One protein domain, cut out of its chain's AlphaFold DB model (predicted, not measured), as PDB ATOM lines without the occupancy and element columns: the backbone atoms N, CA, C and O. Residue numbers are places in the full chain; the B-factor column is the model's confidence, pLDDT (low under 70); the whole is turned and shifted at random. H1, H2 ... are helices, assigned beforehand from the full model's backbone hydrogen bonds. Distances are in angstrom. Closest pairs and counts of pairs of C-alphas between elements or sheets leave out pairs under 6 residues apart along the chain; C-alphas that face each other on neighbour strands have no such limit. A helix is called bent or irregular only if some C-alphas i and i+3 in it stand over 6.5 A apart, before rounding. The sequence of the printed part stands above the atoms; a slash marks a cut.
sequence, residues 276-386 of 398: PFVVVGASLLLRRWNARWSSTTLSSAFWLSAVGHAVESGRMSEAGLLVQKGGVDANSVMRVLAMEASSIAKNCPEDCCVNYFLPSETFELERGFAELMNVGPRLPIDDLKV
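What this domain is: This is residues 276 to 386 of the 398 residues of an uncharacterized protein of Trypanosoma brucei brucei (strain 927/4 GUTat10.1) (UniProt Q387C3). A core of three crossed helices, H1, H2 and H4, with H4 in the middle; H5 packs across the last residues of H4, and short H6 packs on H1 and H4. A loop around Lys 325 makes one end of the long axis. The printed part has 111 residues with six named helices, H1 to H6 in order, no named strand, and is all helix. It is compact, with a radius of gyration of the C-alphas of 13.6 A, yet elongated, spanning 46 by 30 by 21 A.

How they stand to each other: H4, residues 330 to 347, is the hub, touching five helices. H1, residues 277 to 293, touches it at a steep tilt of 50 degrees, the same way; the closest C-alphas, of Ala 282 and Met 334, are 4.7 A apart. H2, residues 300 to 312, is about perpendicular to H4 at 84 degrees and touches its residues 337 to 345, closest at the C-alphas of Ala 310 and Ala 341, 5.1 A. H5, residues 369 to 378, touches residues 345 to 347 of H4; the closest C-alphas, of Lys 346 and Gly 376, are 4.6 A apart. H6, residues 381 to 385, touches H4, with C-alphas of Ser 342 and Ile 381 closest at 6.6 A. H3, residues 316 to 319, touches H4 and is apart from H1. Every O i to N i+4 pair is within hydrogen-bond range in H2 and H4, against 11 of 13 in H1, 4 of 6 in H5 and 0 of 1 in H6, where 2 of 2 O i to N i+3 pairs are; H3 is too short for an i+4 pair.

Where its parts are: H4 is 25.6 A long, from C-alpha 330 at (-6.547, -6.690, 46.832). H1 is 25.2 A, from C-alpha 277 at (-0.563, -0.611, 47.500), and H2 18.3 A. H5, 14.5 A, is irregular: C-alphas 374 and 377 are 8.0 A apart. H3 is 6.1 A, and H6, 7.9 A, ends at C-alpha 385 at (-7.892, -9.762, 32.718).

The domain as a whole: The C-alphas of Lys 325 and Leu 365, the two farthest apart, are 46.3 A apart. The printed part has no cut. The link from H4 to H5, residues 348 to 368, is long. Residues 316 to 327 have pLDDT under 70.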
ATOM      1  N   PRO A 276      -2.199   3.768  48.582       85.74
ATOM      2  CA  PRO A 276      -2.588   2.382  48.802       85.74
ATOM      3  C   PRO A 276      -1.849   1.443  47.844       85.74
ATOM      4  O   PRO A 276      -1.754   1.713  46.643       85.74
ATOM      5  N   PHE A 277      -1.360   0.301  48.334       85.27
ATOM      6  CA  PHE A 277      -0.563  -0.611  47.500       85.27
ATOM      7  C   PHE A 277      -1.339  -1.129  46.274       85.27
ATOM      8  O   PHE A 277      -0.732  -1.449  45.254       85.27
ATOM      9  N   VAL A 278      -2.676  -1.160  46.337       88.35
ATOM     10  CA  VAL A 278      -3.545  -1.496  45.197       88.35
ATOM     11  C   VAL A 278      -3.457  -0.479  44.051       88.35
ATOM     12  O   VAL A 278      -3.501  -0.865  42.887       88.35
ATOM     13  N   VAL A 279      -3.243   0.804  44.353       91.66
ATOM     14  CA  VAL A 279      -3.051   1.867  43.350       91.66
ATOM     15  C   VAL A 279      -1.698   1.703  42.662       91.66
ATOM     16  O   VAL A 279      -1.602   1.729  41.433       91.66
ATOM     17  N   VAL A 280      -0.648   1.444  43.446       89.49
ATOM     18  CA  VAL A 280       0.696   1.165  42.917       89.49
ATOM     19  C   VAL A 280       0.685  -0.111  42.065       89.49
ATOM     20  O   VAL A 280       1.246  -0.134  40.969       89.49
ATOM     21  N   GLY A 281       0.004  -1.158  42.535       90.89
ATOM     22  CA  GLY A 281      -0.158  -2.423  41.821       90.89
ATOM     23  C   GLY A 281      -0.890  -2.261  40.487       90.89
ATOM     24  O   GLY A 281      -0.424  -2.789  39.475       90.89
ATOM     25  N   ALA A 282      -1.971  -1.476  40.457       93.56
ATOM     26  CA  ALA A 282      -2.709  -1.156  39.235       93.56
ATOM     27  C   ALA A 282      -1.830  -0.426  38.204       93.56
ATOM     28  O   ALA A 282      -1.779  -0.830  37.043       93.56
ATOM     29  N   SER A 283      -1.061   0.582  38.631       93.87
ATOM     30  CA  SER A 283      -0.120   1.304  37.758       93.87
ATOM     31  C   SER A 283       0.946   0.374  37.155       93.87
ATOM     32  O   SER A 283       1.236   0.433  35.959       93.87
ATOM     33  N   LEU A 284       1.498  -0.557  37.942       92.61
ATOM     34  CA  LEU A 284       2.459  -1.545  37.435       92.61
ATOM     35  C   LEU A 284       1.830  -2.534  36.449       92.61
ATOM     36  O   LEU A 284       2.477  -2.917  35.470       92.61
ATOM     37  N   LEU A 285       0.586  -2.947  36.697       93.83
ATOM     38  CA  LEU A 285      -0.168  -3.802  35.785       93.83
ATOM     39  C   LEU A 285      -0.393  -3.098  34.439       93.83
ATOM     40  O   LEU A 285      -0.105  -3.683  33.396       93.83
ATOM     41  N   LEU A 286      -0.803  -1.827  34.472       95.14
ATOM     42  CA  LEU A 286      -0.978  -0.980  33.291       95.14
ATOM     43  C   LEU A 286       0.317  -0.806  32.500       95.14
ATOM     44  O   LEU A 286       0.305  -0.936  31.282       95.14
ATOM     45  N   ARG A 287       1.458  -0.600  33.170       92.87
ATOM     46  CA  ARG A 287       2.761  -0.523  32.486       92.87
ATOM     47  C   ARG A 287       3.114  -1.809  31.746       92.87
ATOM     48  O   ARG A 287       3.600  -1.753  30.619       92.87
ATOM     49  N   ARG A 288       2.875  -2.974  32.359       92.28
ATOM     50  CA  ARG A 288       3.111  -4.271  31.697       92.28
ATOM     51  C   ARG A 288       2.178  -4.481  30.519       92.28
ATOM     52  O   ARG A 288       2.604  -4.998  29.495       92.28
ATOM     53  N   TRP A 289       0.920  -4.086  30.673       94.20
ATOM     54  CA  TRP A 289      -0.053  -4.120  29.595       94.20
ATOM     55  C   TRP A 289       0.341  -3.195  28.439       94.20
ATOM     56  O   TRP A 289       0.363  -3.643  27.299       94.20
ATOM     57  N   ASN A 290       0.757  -1.961  28.724       93.63
ATOM     58  CA  ASN A 290       1.237  -1.002  27.728       93.63
ATOM     59  C   ASN A 290       2.424  -1.537  26.917       93.63
ATOM     60  O   ASN A 290       2.418  -1.442  25.693       93.63
ATOM     61  N   ALA A 291       3.374  -2.205  27.577       91.80
ATOM     62  CA  ALA A 291       4.510  -2.840  26.912       91.80
ATOM     63  C   ALA A 291       4.134  -3.994  25.957       91.80
ATOM     64  O   ALA A 291       4.985  -4.447  25.197       91.80
ATOM     65  N   ARG A 292       2.892  -4.505  25.990       91.09
ATOM     66  CA  ARG A 292       2.438  -5.569  25.074       91.09
ATOM     67  C   ARG A 292       1.936  -5.047  23.734       91.09
ATOM     68  O   ARG A 292       1.955  -5.806  22.771       91.09
ATOM     69  N   TRP A 293       1.455  -3.807  23.678       89.90
ATOM     70  CA  TRP A 293       0.846  -3.240  22.471       89.90
ATOM     71  C   TRP A 293       1.586  -2.021  21.923       89.90
ATOM     72  O   TRP A 293       1.328  -1.647  20.785       89.90
ATOM     73  N   SER A 294       2.515  -1.432  22.681       89.83
ATOM     74  CA  SER A 294       3.347  -0.318  22.227       89.83
ATOM     75  C   SER A 294       4.824  -0.599  22.471       89.83
ATOM     76  O   SER A 294       5.236  -1.071  23.532       89.83
ATOM     77  N   SER A 295       5.631  -0.265  21.465       87.52
ATOM     78  CA  SER A 295       7.096  -0.263  21.570       87.52
ATOM     79  C   SER A 295       7.628   0.926  22.379       87.52
ATOM     80  O   SER A 295       8.748   0.882  22.885       87.52
ATOM     81  N   THR A 296       6.816   1.977  22.527       89.03
ATOM     82  CA  THR A 296       7.141   3.216  23.230       89.03
ATOM     83  C   THR A 296       6.301   3.323  24.495       89.03
ATOM     84  O   THR A 296       5.233   3.932  24.521       89.03
ATOM     85  N   THR A 297       6.789   2.723  25.577       87.58
ATOM     86  CA  THR A 297       6.033   2.699  26.830       87.58
ATOM     87  C   THR A 297       5.885   4.093  27.427       87.58
ATOM     88  O   THR A 297       6.883   4.791  27.623       87.58
ATOM     89  N   LEU A 298       4.661   4.430  27.819       92.15
ATOM     90  CA  LEU A 298       4.351   5.609  28.617       92.15
ATOM     91  C   LEU A 298       4.992   5.513  30.008       92.15
ATOM     92  O   LEU A 298       5.256   4.426  30.546       92.15
ATOM     93  N   SER A 299       5.255   6.671  30.607       91.32
ATOM     94  CA  SER A 299       5.935   6.774  31.891       91.32
ATOM     95  C   SER A 299       5.118   6.183  33.044       91.32
ATOM     96  O   SER A 299       3.902   5.994  32.987       91.32
ATOM     97  N   SER A 300       5.797   5.908  34.165       90.82
ATOM     98  CA  SER A 300       5.082   5.543  35.401       90.82
ATOM     99  C   SER A 300       4.195   6.675  35.903       90.82
ATOM    100  O   SER A 300       3.173   6.396  36.517       90.82
ATOM    101  N   ALA A 301       4.595   7.930  35.669       92.03
ATOM    102  CA  ALA A 301       3.822   9.097  36.075       92.03
ATOM    103  C   ALA A 301       2.489   9.150  35.322       92.03
ATOM    104  O   ALA A 301       1.459   9.333  35.962       92.03
ATOM    105  N   PHE A 302       2.500   8.869  34.014       94.39
ATOM    106  CA  PHE A 302       1.284   8.761  33.210       94.39
ATOM    107  C   PHE A 302       0.312   7.720  33.781       94.39
ATOM    108  O   PHE A 302      -0.820   8.044  34.128       94.39
ATOM    109  N   TRP A 303       0.754   6.470  33.953       94.90
ATOM    110  CA  TRP A 303      -0.144   5.407  34.422       94.90
ATOM    111  C   TRP A 303      -0.588   5.589  35.872       94.90
ATOM    112  O   TRP A 303      -1.697   5.201  36.222       94.90
ATOM    113  N   LEU A 304       0.255   6.168  36.729       93.69
ATOM    114  CA  LEU A 304      -0.148   6.519  38.088       93.69
ATOM    115  C   LEU A 304      -1.209   7.628  38.072       93.69
ATOM    116  O   LEU A 304      -2.210   7.504  38.771       93.69
ATOM    117  N   SER A 305      -1.026   8.654  37.235       94.16
ATOM    118  CA  SER A 305      -1.999   9.726  37.005       94.16
ATOM    119  C   SER A 305      -3.340   9.189  36.501       94.16
ATOM    120  O   SER A 305      -4.376   9.506  37.077       94.16
ATOM    121  N   ALA A 306      -3.328   8.306  35.498       94.70
ATOM    122  CA  ALA A 306      -4.536   7.676  34.968       94.70
ATOM    123  C   ALA A 306      -5.303   6.884  36.044       94.70
ATOM    124  O   ALA A 306      -6.529   6.926  36.091       94.70
ATOM    125  N   VAL A 307      -4.592   6.198  36.951       94.64
ATOM    126  CA  VAL A 307      -5.227   5.552  38.111       94.64
ATOM    127  C   VAL A 307      -5.796   6.593  39.077       94.64
ATOM    128  O   VAL A 307      -6.890   6.388  39.588       94.64
ATOM    129  N   GLY A 308      -5.113   7.718  39.305       92.48
ATOM    130  CA  GLY A 308      -5.643   8.818  40.116       92.48
ATOM    131  C   GLY A 308      -6.955   9.388  39.568       92.48
ATOM    132  O   GLY A 308      -7.927   9.504  40.311       92.48
ATOM    133  N   HIS A 309      -7.019   9.633  38.257       91.96
ATOM    134  CA  HIS A 309      -8.251  10.029  37.563       91.96
ATOM    135  C   HIS A 309      -9.344   8.959  37.658       91.96
ATOM    136  O   HIS A 309     -10.504   9.281  37.905       91.96
ATOM    137  N   ALA A 310      -8.989   7.675  37.543       92.12
ATOM    138  CA  ALA A 310      -9.938   6.577  37.724       92.12
ATOM    139  C   ALA A 310     -10.547   6.549  39.133       92.12
ATOM    140  O   ALA A 310     -11.756   6.359  39.267       92.12
ATOM    141  N   VAL A 311      -9.738   6.790  40.168       90.70
ATOM    142  CA  VAL A 311     -10.221   6.918  41.551       90.70
ATOM    143  C   VAL A 311     -11.147   8.128  41.688       90.70
ATOM    144  O   VAL A 311     -12.236   7.995  42.242       90.70
ATOM    145  N   GLU A 312     -10.766   9.287  41.139       87.67
ATOM    146  CA  GLU A 312     -11.587  10.507  41.195       87.67
ATOM    147  C   GLU A 312     -12.918  10.371  40.436       87.67
ATOM    148  O   GLU A 312     -13.930  10.903  40.884       87.67
ATOM    149  N   SER A 313     -12.965   9.580  39.359       85.19
ATOM    150  CA  SER A 313     -14.198   9.338  38.595       85.19
ATOM    151  C   SER A 313     -15.297   8.599  39.378       85.19
ATOM    152  O   SER A 313     -16.440   8.539  38.926       85.19
ATOM    153  N   GLY A 314     -14.968   7.984  40.524       76.09
ATOM    154  CA  GLY A 314     -15.915   7.280  41.396       76.09
ATOM    155  C   GLY A 314     -16.538   6.003  40.823       76.09
ATOM    156  O   GLY A 314     -17.362   5.363  41.478       76.09
ATOM    157  N   ARG A 315     -16.115   5.563  39.632       70.31
ATOM    158  CA  ARG A 315     -16.655   4.371  38.950       70.31
ATOM    159  C   ARG A 315     -16.354   3.053  39.670       70.31
ATOM    160  O   ARG A 315     -16.962   2.027  39.387       70.31
ATOM    161  N   MET A 316     -15.469   3.074  40.669       67.08
ATOM    162  CA  MET A 316     -15.172   1.906  41.502       67.08
ATOM    163  C   MET A 316     -16.372   1.412  42.324       67.08
ATOM    164  O   MET A 316     -16.389   0.248  42.734       67.08
ATOM    165  N   SER A 317     -17.346   2.286  42.612       57.60
ATOM    166  CA  SER A 317     -18.433   1.994  43.551       57.60
ATOM    167  C   SER A 317     -19.459   0.972  43.043       57.60
ATOM    168  O   SER A 317     -20.115   0.345  43.871       57.60
ATOM    169  N   GLU A 318     -19.582   0.747  41.732       53.70
ATOM    170  CA  GLU A 318     -20.640  -0.130  41.194       53.70
ATOM    171  C   GLU A 318     -20.183  -1.567  40.892       53.70
ATOM    172  O   GLU A 318     -21.002  -2.481  40.941       53.70
ATOM    173  N   ALA A 319     -18.890  -1.813  40.641       46.46
ATOM    174  CA  ALA A 319     -18.425  -3.118  40.147       46.46
ATOM    175  C   ALA A 319     -17.314  -3.801  40.974       46.46
ATOM    176  O   ALA A 319     -17.137  -5.013  40.865       46.46
ATOM    177  N   GLY A 320     -16.540  -3.067  41.786       49.85
ATOM    178  CA  GLY A 320     -15.212  -3.547  42.212       49.85
ATOM    179  C   GLY A 320     -15.020  -3.929  43.674       49.85
ATOM    180  O   GLY A 320     -14.022  -4.562  44.014       49.85
ATOM    181  N   LEU A 321     -15.948  -3.549  44.547       53.02
ATOM    182  CA  LEU A 321     -15.854  -3.783  45.991       53.02
ATOM    183  C   LEU A 321     -17.045  -4.601  46.478       53.02
ATOM    184  O   LEU A 321     -17.667  -4.271  47.486       53.02
ATOM    185  N   LEU A 322     -17.369  -5.679  45.758       48.84
ATOM    186  CA  LEU A 322     -18.257  -6.714  46.277       48.84
ATOM    187  C   LEU A 322     -17.646  -7.252  47.576       48.84
ATOM    188  O   LEU A 322     -16.765  -8.110  47.569       48.84
ATOM    189  N   VAL A 323     -18.134  -6.719  48.696       49.87
ATOM    190  CA  VAL A 323     -17.938  -7.216  50.057       49.87
ATOM    191  C   VAL A 323     -18.645  -8.572  50.148       49.87
ATOM    192  O   VAL A 323     -19.683  -8.729  50.785       49.87
ATOM    193  N   GLN A 324     -18.128  -9.588  49.460       41.72
ATOM    194  CA  GLN A 324     -18.570 -10.957  49.673       41.72
ATOM    195  C   GLN A 324     -17.934 -11.447  50.966       41.72
ATOM    196  O   GLN A 324     -16.843 -11.985  50.913       41.72
ATOM    197  N   LYS A 325     -18.599 -11.215  52.109       47.00
ATOM    198  CA  LYS A 325     -18.519 -11.934  53.409       47.00
ATOM    199  C   LYS A 325     -17.150 -12.426  53.961       47.00
ATOM    200  O   LYS A 325     -17.140 -13.087  54.992       47.00
ATOM    201  N   GLY A 326     -16.015 -12.086  53.360       52.03
ATOM    202  CA  GLY A 326     -14.709 -12.726  53.562       52.03
ATOM    203  C   GLY A 326     -13.517 -11.806  53.281       52.03
ATOM    204  O   GLY A 326     -12.399 -12.284  53.129       52.03
ATOM    205  N   GLY A 327     -13.746 -10.489  53.252       64.26
ATOM    206  CA  GLY A 327     -12.719  -9.478  52.996       64.26
ATOM    207  C   GLY A 327     -12.653  -9.039  51.534       64.26
ATOM    208  O   GLY A 327     -13.225  -9.664  50.645       64.26
ATOM    209  N   VAL A 328     -11.983  -7.912  51.297       71.62
ATOM    210  CA  VAL A 328     -11.765  -7.369  49.954       71.62
ATOM    211  C   VAL A 328     -10.476  -7.963  49.383       71.62
ATOM    212  O   VAL A 328      -9.403  -7.762  49.952       71.62
ATOM    213  N   ASP A 329     -10.559  -8.670  48.253       82.40
ATOM    214  CA  ASP A 329      -9.371  -9.168  47.552       82.40
ATOM    215  C   ASP A 329      -8.619  -8.015  46.870       82.40
ATOM    216  O   ASP A 329      -9.100  -7.393  45.918       82.40
ATOM    217  N   ALA A 330      -7.403  -7.751  47.344       84.54
ATOM    218  CA  ALA A 330      -6.547  -6.690  46.832       84.54
ATOM    219  C   ALA A 330      -6.235  -6.845  45.337       84.54
ATOM    220  O   ALA A 330      -6.168  -5.846  44.621       84.54
ATOM    221  N   ASN A 331      -6.073  -8.080  44.847       86.74
ATOM    222  CA  ASN A 331      -5.765  -8.329  43.438       86.74
ATOM    223  C   ASN A 331      -6.947  -7.963  42.536       86.74
ATOM    224  O   ASN A 331      -6.755  -7.389  41.461       86.74
ATOM    225  N   SER A 332      -8.165  -8.267  42.981       85.59
ATOM    226  CA  SER A 332      -9.394  -7.860  42.302       85.59
ATOM    227  C   SER A 332      -9.516  -6.337  42.246       85.59
ATOM    228  O   SER A 332      -9.740  -5.790  41.169       85.59
ATOM    229  N   VAL A 333      -9.249  -5.632  43.353       87.43
ATOM    230  CA  VAL A 333      -9.273  -4.156  43.376       87.43
ATOM    231  C   VAL A 333      -8.208  -3.548  42.459       87.43
ATOM    232  O   VAL A 333      -8.519  -2.639  41.694       87.43
ATOM    233  N   MET A 334      -6.976  -4.072  42.466       90.62
ATOM    234  CA  MET A 334      -5.915  -3.651  41.535       90.62
ATOM    235  C   MET A 334      -6.346  -3.782  40.073       90.62
ATOM    236  O   MET A 334      -6.091  -2.891  39.265       90.62
ATOM    237  N   ARG A 335      -6.985  -4.905  39.721       90.04
ATOM    238  CA  ARG A 335      -7.466  -5.153  38.359       90.04
ATOM    239  C   ARG A 335      -8.578  -4.194  37.986       90.04
ATOM    240  O   ARG A 335      -8.513  -3.633  36.904       90.04
ATOM    241  N   VAL A 336      -9.554  -3.976  38.864       90.01
ATOM    242  CA  VAL A 336     -10.640  -3.019  38.610       90.01
ATOM    243  C   VAL A 336     -10.073  -1.619  38.387       90.01
ATOM    244  O   VAL A 336     -10.393  -1.000  37.382       90.01
ATOM    245  N   LEU A 337      -9.149  -1.163  39.238       92.30
ATOM    246  CA  LEU A 337      -8.458   0.119  39.060       92.30
ATOM    247  C   LEU A 337      -7.739   0.220  37.708       92.30
ATOM    248  O   LEU A 337      -7.847   1.233  37.024       92.30
ATOM    249  N   ALA A 338      -7.016  -0.829  37.307       94.05
ATOM    250  CA  ALA A 338      -6.335  -0.862  36.016       94.05
ATOM    251  C   ALA A 338      -7.326  -0.863  34.839       94.05
ATOM    252  O   ALA A 338      -7.118  -0.168  33.847       94.05
ATOM    253  N   MET A 339      -8.421  -1.612  34.950       92.88
ATOM    254  CA  MET A 339      -9.472  -1.656  33.938       92.88
ATOM    255  C   MET A 339     -10.139  -0.287  33.781       92.88
ATOM    256  O   MET A 339     -10.242   0.193  32.658       92.88
ATOM    257  N   GLU A 340     -10.490   0.387  34.877       92.64
ATOM    258  CA  GLU A 340     -11.072   1.735  34.833       92.64
ATOM    259  C   GLU A 340     -10.094   2.758  34.248       92.64
ATOM    260  O   GLU A 340     -10.441   3.480  33.318       92.64
ATOM    261  N   ALA A 341      -8.837   2.767  34.699       94.56
ATOM    262  CA  ALA A 341      -7.820   3.667  34.156       94.56
ATOM    263  C   ALA A 341      -7.570   3.434  32.655       94.56
ATOM    264  O   ALA A 341      -7.445   4.387  31.888       94.56
ATOM    265  N   SER A 342      -7.535   2.173  32.207       93.75
ATOM    266  CA  SER A 342      -7.416   1.853  30.778       93.75
ATOM    267  C   SER A 342      -8.675   2.218  29.982       93.75
ATOM    268  O   SER A 342      -8.562   2.625  28.828       93.75
ATOM    269  N   SER A 343      -9.859   2.131  30.595       92.38
ATOM    270  CA  SER A 343     -11.127   2.574  30.012       92.38
ATOM    271  C   SER A 343     -11.153   4.089  29.818       92.38
ATOM    272  O   SER A 343     -11.556   4.553  28.753       92.38
ATOM    273  N   ILE A 344     -10.656   4.866  30.787       91.65
ATOM    274  CA  ILE A 344     -10.488   6.318  30.642       91.65
ATOM    275  C   ILE A 344      -9.481   6.612  29.530       91.65
ATOM    276  O   ILE A 344      -9.818   7.313  28.586       91.65
ATOM    277  N   ALA A 345      -8.297   5.989  29.546       91.97
ATOM    278  CA  ALA A 345      -7.297   6.177  28.490       91.97
ATOM    279  C   ALA A 345      -7.793   5.778  27.082       91.97
ATOM    280  O   ALA A 345      -7.291   6.293  26.089       91.97
ATOM    281  N   LYS A 346      -8.763   4.860  26.982       91.93
ATOM    282  CA  LYS A 346      -9.402   4.466  25.719       91.93
ATOM    283  C   LYS A 346     -10.480   5.448  25.261       91.93
ATOM    284  O   LYS A 346     -10.549   5.741  24.071       91.93
ATOM    285  N   ASN A 347     -11.364   5.853  26.170       89.55
ATOM    286  CA  ASN A 347     -12.600   6.564  25.831       89.55
ATOM    287  C   ASN A 347     -12.466   8.088  25.934       89.55
ATOM    288  O   ASN A 347     -13.182   8.797  25.236       89.55
ATOM    289  N   CYS A 348     -11.586   8.568  26.812       87.58
ATOM    290  CA  CYS A 348     -11.364   9.978  27.133       87.58
ATOM    291  C   CYS A 348      -9.859  10.214  27.379       87.58
ATOM    292  O   CYS A 348      -9.450  10.529  28.501       87.58
ATOM    293  N   PRO A 349      -8.982   9.971  26.387       86.02
ATOM    294  CA  PRO A 349      -7.540  10.128  26.578       86.02
ATOM    295  C   PRO A 349      -7.131  11.568  26.934       86.02
ATOM    296  O   PRO A 349      -6.073  11.760  27.534       86.02
ATOM    297  N   GLU A 350      -7.970  12.559  26.618       85.34
ATOM    298  CA  GLU A 350      -7.793  13.962  26.992       85.34
ATOM    299  C   GLU A 350      -7.835  14.146  28.516       85.34
ATOM    300  O   GLU A 350      -7.029  14.893  29.063       85.34
ATOM    301  N   ASP A 351      -8.680  13.398  29.232       85.51
ATOM    302  CA  ASP A 351      -8.746  13.454  30.701       85.51
ATOM    303  C   ASP A 351      -7.429  12.971  31.332       85.51
ATOM    304  O   ASP A 351      -6.974  13.477  32.359       85.51
ATOM    305  N   CYS A 352      -6.771  12.008  30.681       87.51
ATOM    306  CA  CYS A 352      -5.474  11.483  31.096       87.51
ATOM    307  C   CYS A 352      -4.292  12.373  30.682       87.51
ATOM    308  O   CYS A 352      -3.161  12.063  31.068       87.51
ATOM    309  N   CYS A 353      -4.502  13.437  29.894       91.24
ATOM    310  CA  CYS A 353      -3.403  14.276  29.422       91.24
ATOM    311  C   CYS A 353      -2.824  15.143  30.547       91.24
ATOM    312  O   CYS A 353      -1.618  15.368  30.572       91.24
ATOM    313  N   VAL A 354      -3.639  15.571  31.515       91.77
ATOM    314  CA  VAL A 354      -3.185  16.352  32.674       91.77
ATOM    315  C   VAL A 354      -2.730  15.411  33.787       91.77
ATOM    316  O   VAL A 354      -3.444  14.476  34.163       91.77
ATOM    317  N   ASN A 355      -1.548  15.658  34.353       92.75
ATOM    318  CA  ASN A 355      -1.055  14.871  35.475       92.75
ATOM    319  C   ASN A 355      -1.880  15.154  36.736       92.75
ATOM    320  O   ASN A 355      -1.846  16.245  37.298       92.75
ATOM    321  N   TYR A 356      -2.562  14.121  37.221       92.01
ATOM    322  CA  TYR A 356      -3.357  14.142  38.435       92.01
ATOM    323  C   TYR A 356      -2.570  14.691  39.628       92.01
ATOM    324  O   TYR A 356      -3.021  15.610  40.294       92.01
ATOM    325  N   PHE A 357      -1.372  14.168  39.899       90.62
ATOM    326  CA  PHE A 357      -0.593  14.524  41.092       90.62
ATOM    327  C   PHE A 357       0.246  15.791  40.915       90.62
ATOM    328  O   PHE A 357       0.668  16.376  41.910       90.62
ATOM    329  N   LEU A 358       0.487  16.213  39.673       89.88
ATOM    330  CA  LEU A 358       1.186  17.451  39.334       89.88
ATOM    331  C   LEU A 358       0.406  18.212  38.245       89.88
ATOM    332  O   LEU A 358       0.818  18.179  37.092       89.88
ATOM    333  N   PRO A 359      -0.707  18.893  38.576       87.31
ATOM    334  CA  PRO A 359      -1.584  19.543  37.593       87.31
ATOM    335  C   PRO A 359      -0.921  20.526  36.620       87.31
ATOM    336  O   PRO A 359      -1.473  20.791  35.557       87.31
ATOM    337  N   SER A 360       0.255  21.064  36.949       86.72
ATOM    338  CA  SER A 360       1.040  21.902  36.033       86.72
ATOM    339  C   SER A 360       1.683  21.122  34.876       86.72
ATOM    340  O   SER A 360       2.213  21.731  33.950       86.72
ATOM    341  N   GLU A 361       1.701  19.790  34.940       91.33
ATOM    342  CA  GLU A 361       2.288  18.904  33.939       91.33
ATOM    343  C   GLU A 361       1.220  18.312  33.002       91.33
ATOM    344  O   GLU A 361       0.229  17.742  33.459       91.33
ATOM    345  N   THR A 362       1.479  18.343  31.690       93.51
ATOM    346  CA  THR A 362       0.678  17.680  30.652       93.51
ATOM    347  C   THR A 362       1.508  16.665  29.864       93.51
ATOM    348  O   THR A 362       2.648  16.923  29.473       93.51
ATOM    349  N   PHE A 363       0.962  15.477  29.619       93.80
ATOM    350  CA  PHE A 363       1.635  14.359  28.949       93.80
ATOM    351  C   PHE A 363       1.560  14.408  27.418       93.80
ATOM    352  O   PHE A 363       2.061  13.497  26.767       93.80
ATOM    353  N   GLU A 364       0.979  15.455  26.832       92.37
ATOM    354  CA  GLU A 364       0.715  15.555  25.387       92.37
ATOM    355  C   GLU A 364       1.965  15.366  24.520       92.37
ATOM    356  O   GLU A 364       1.913  14.716  23.475       92.37
ATOM    357  N   LEU A 365       3.102  15.902  24.974       91.40
ATOM    358  CA  LEU A 365       4.388  15.783  24.284       91.40
ATOM    359  C   LEU A 365       5.202  14.558  24.720       91.40
ATOM    360  O   LEU A 365       6.260  14.301  24.148       91.40
ATOM    361  N   GLU A 366       4.748  13.793  25.718       92.06
ATOM    362  CA  GLU A 366       5.469  12.611  26.182       92.06
ATOM    363  C   GLU A 366       5.508  11.541  25.083       92.06
ATOM    364  O   GLU A 366       4.512  11.222  24.422       92.06
ATOM    365  N   ARG A 367       6.684  10.937  24.897       88.19
ATOM    366  CA  ARG A 367       6.853   9.817  23.972       88.19
ATOM    367  C   ARG A 367       5.843   8.704  24.270       88.19
ATOM    368  O   ARG A 367       5.766   8.216  25.392       88.19
ATOM    369  N   GLY A 368       5.113   8.267  23.247       89.00
ATOM    370  CA  GLY A 368       4.087   7.224  23.365       89.00
ATOM    371  C   GLY A 368       2.670   7.766  23.564       89.00
ATOM    372  O   GLY A 368       1.719   7.042  23.278       89.00
ATOM    373  N   PHE A 369       2.493   9.041  23.939       91.61
ATOM    374  CA  PHE A 369       1.154   9.633  24.062       91.61
ATOM    375  C   PHE A 369       0.468   9.755  22.696       91.61
ATOM    376  O   PHE A 369      -0.676   9.343  22.535       91.61
ATOM    377  N   ALA A 370       1.197  10.188  21.664       89.03
ATOM    378  CA  ALA A 370       0.686  10.190  20.291       89.03
ATOM    379  C   ALA A 370       0.294   8.780  19.800       89.03
ATOM    380  O   ALA A 370      -0.697   8.620  19.093       89.03
ATOM    381  N   GLU A 371       1.044   7.743  20.191       89.47
ATOM    382  CA  GLU A 371       0.689   6.355  19.872       89.47
ATOM    383  C   GLU A 371      -0.600   5.946  20.591       89.47
ATOM    384  O   GLU A 371      -1.491   5.410  19.938       89.47
ATOM    385  N   LEU A 372      -0.742   6.270  21.884       90.87
ATOM    386  CA  LEU A 372      -1.973   6.059  22.653       90.87
ATOM    387  C   LEU A 372      -3.183   6.717  21.978       90.87
ATOM    388  O   LEU A 372      -4.192   6.044  21.796       90.87
ATOM    389  N   MET A 373      -3.071   7.977  21.549       89.86
ATOM    390  CA  MET A 373      -4.144   8.675  20.826       89.86
ATOM    391  C   MET A 373      -4.522   7.954  19.524       89.86
ATOM    392  O   MET A 373      -5.699   7.818  19.201       89.86
ATOM    393  N   ASN A 374      -3.531   7.431  18.796       87.83
ATOM    394  CA  ASN A 374      -3.753   6.721  17.535       87.83
ATOM    395  C   ASN A 374      -4.380   5.328  17.724       87.83
ATOM    396  O   ASN A 374      -5.157   4.882  16.876       87.83
ATOM    397  N   VAL A 375      -4.041   4.616  18.805       87.12
ATOM    398  CA  VAL A 375      -4.535   3.250  19.065       87.12
ATOM    399  C   VAL A 375      -5.698   3.190  20.050       87.12
ATOM    400  O   VAL A 375      -6.291   2.122  20.174       87.12
ATOM    401  N   GLY A 376      -6.047   4.294  20.717       81.93
ATOM    402  CA  GLY A 376      -7.006   4.381  21.827       81.93
ATOM    403  C   GLY A 376      -8.250   3.502  21.652       81.93
ATOM    404  O   GLY A 376      -8.442   2.560  22.427       81.93
ATOM    405  N   PRO A 377      -9.031   3.674  20.567       82.02
ATOM    406  CA  PRO A 377     -10.233   2.874  20.313       82.02
ATOM    407  C   PRO A 377      -9.990   1.357  20.206       82.02
ATOM    408  O   PRO A 377     -10.901   0.559  20.444       82.02
ATOM    409  N   ARG A 378      -8.765   0.947  19.858       87.04
ATOM    410  CA  ARG A 378      -8.326  -0.438  19.623       87.04
ATOM    411  C   ARG A 378      -7.532  -1.036  20.787       87.04
ATOM    412  O   ARG A 378      -7.036  -2.152  20.654       87.04
ATOM    413  N   LEU A 379      -7.401  -0.325  21.908       89.77
ATOM    414  CA  LEU A 379      -6.663  -0.816  23.070       89.77
ATOM    415  C   LEU A 379      -7.223  -2.171  23.549       89.77
ATOM    416  O   LEU A 379      -8.431  -2.271  23.806       89.77
ATOM    417  N   PRO A 380      -6.375  -3.209  23.700       90.03
ATOM    418  CA  PRO A 380      -6.802  -4.551  24.081       90.03
ATOM    419  C   PRO A 380      -7.027  -4.621  25.597       90.03
ATOM    420  O   PRO A 380      -6.252  -5.230  26.330       90.03
ATOM    421  N   ILE A 381      -8.067  -3.947  26.095       89.46
ATOM    422  CA  ILE A 381      -8.362  -3.865  27.537       89.46
ATOM    423  C   ILE A 381      -8.563  -5.265  28.143       89.46
ATOM    424  O   ILE A 381      -8.127  -5.522  29.262       89.46
ATOM    425  N   ASP A 382      -9.146  -6.203  27.393       87.51
ATOM    426  CA  ASP A 382      -9.359  -7.577  27.864       87.51
ATOM    427  C   ASP A 382      -8.057  -8.317  28.216       87.51
ATOM    428  O   ASP A 382      -8.077  -9.198  29.078       87.51
ATOM    429  N   ASP A 383      -6.906  -7.913  27.662       89.48
ATOM    430  CA  ASP A 383      -5.605  -8.489  28.022       89.48
ATOM    431  C   ASP A 383      -5.238  -8.242  29.493       89.48
ATOM    432  O   ASP A 383      -4.506  -9.039  30.087       89.48
ATOM    433  N   LEU A 384      -5.758  -7.179  30.119       89.04
ATOM    434  CA  LEU A 384      -5.547  -6.911  31.546       89.04
ATOM    435  C   LEU A 384      -6.153  -8.011  32.430       89.04
ATOM    436  O   LEU A 384      -5.621  -8.291  33.506       89.04
ATOM    437  N   LYS A 385      -7.219  -8.684  31.972       84.81
ATOM    438  CA  LYS A 385      -7.892  -9.762  32.718       84.81
ATOM    439  C   LYS A 385      -7.039 -11.025  32.827       84.81
ATOM    440  O   LYS A 385      -7.246 -11.815  33.746       84.81
ATOM    441  N   VAL A 386      -6.074 -11.230  31.934       86.28
ATOM    442  CA  VAL A 386      -5.227 -12.437  31.929       86.28
ATOM    443  C   VAL A 386      -3.817 -12.190  32.460       86.28
ATOM    444  O   VAL A 386      -3.082 -13.141  32.716       86.28
TER     445      VAL A 386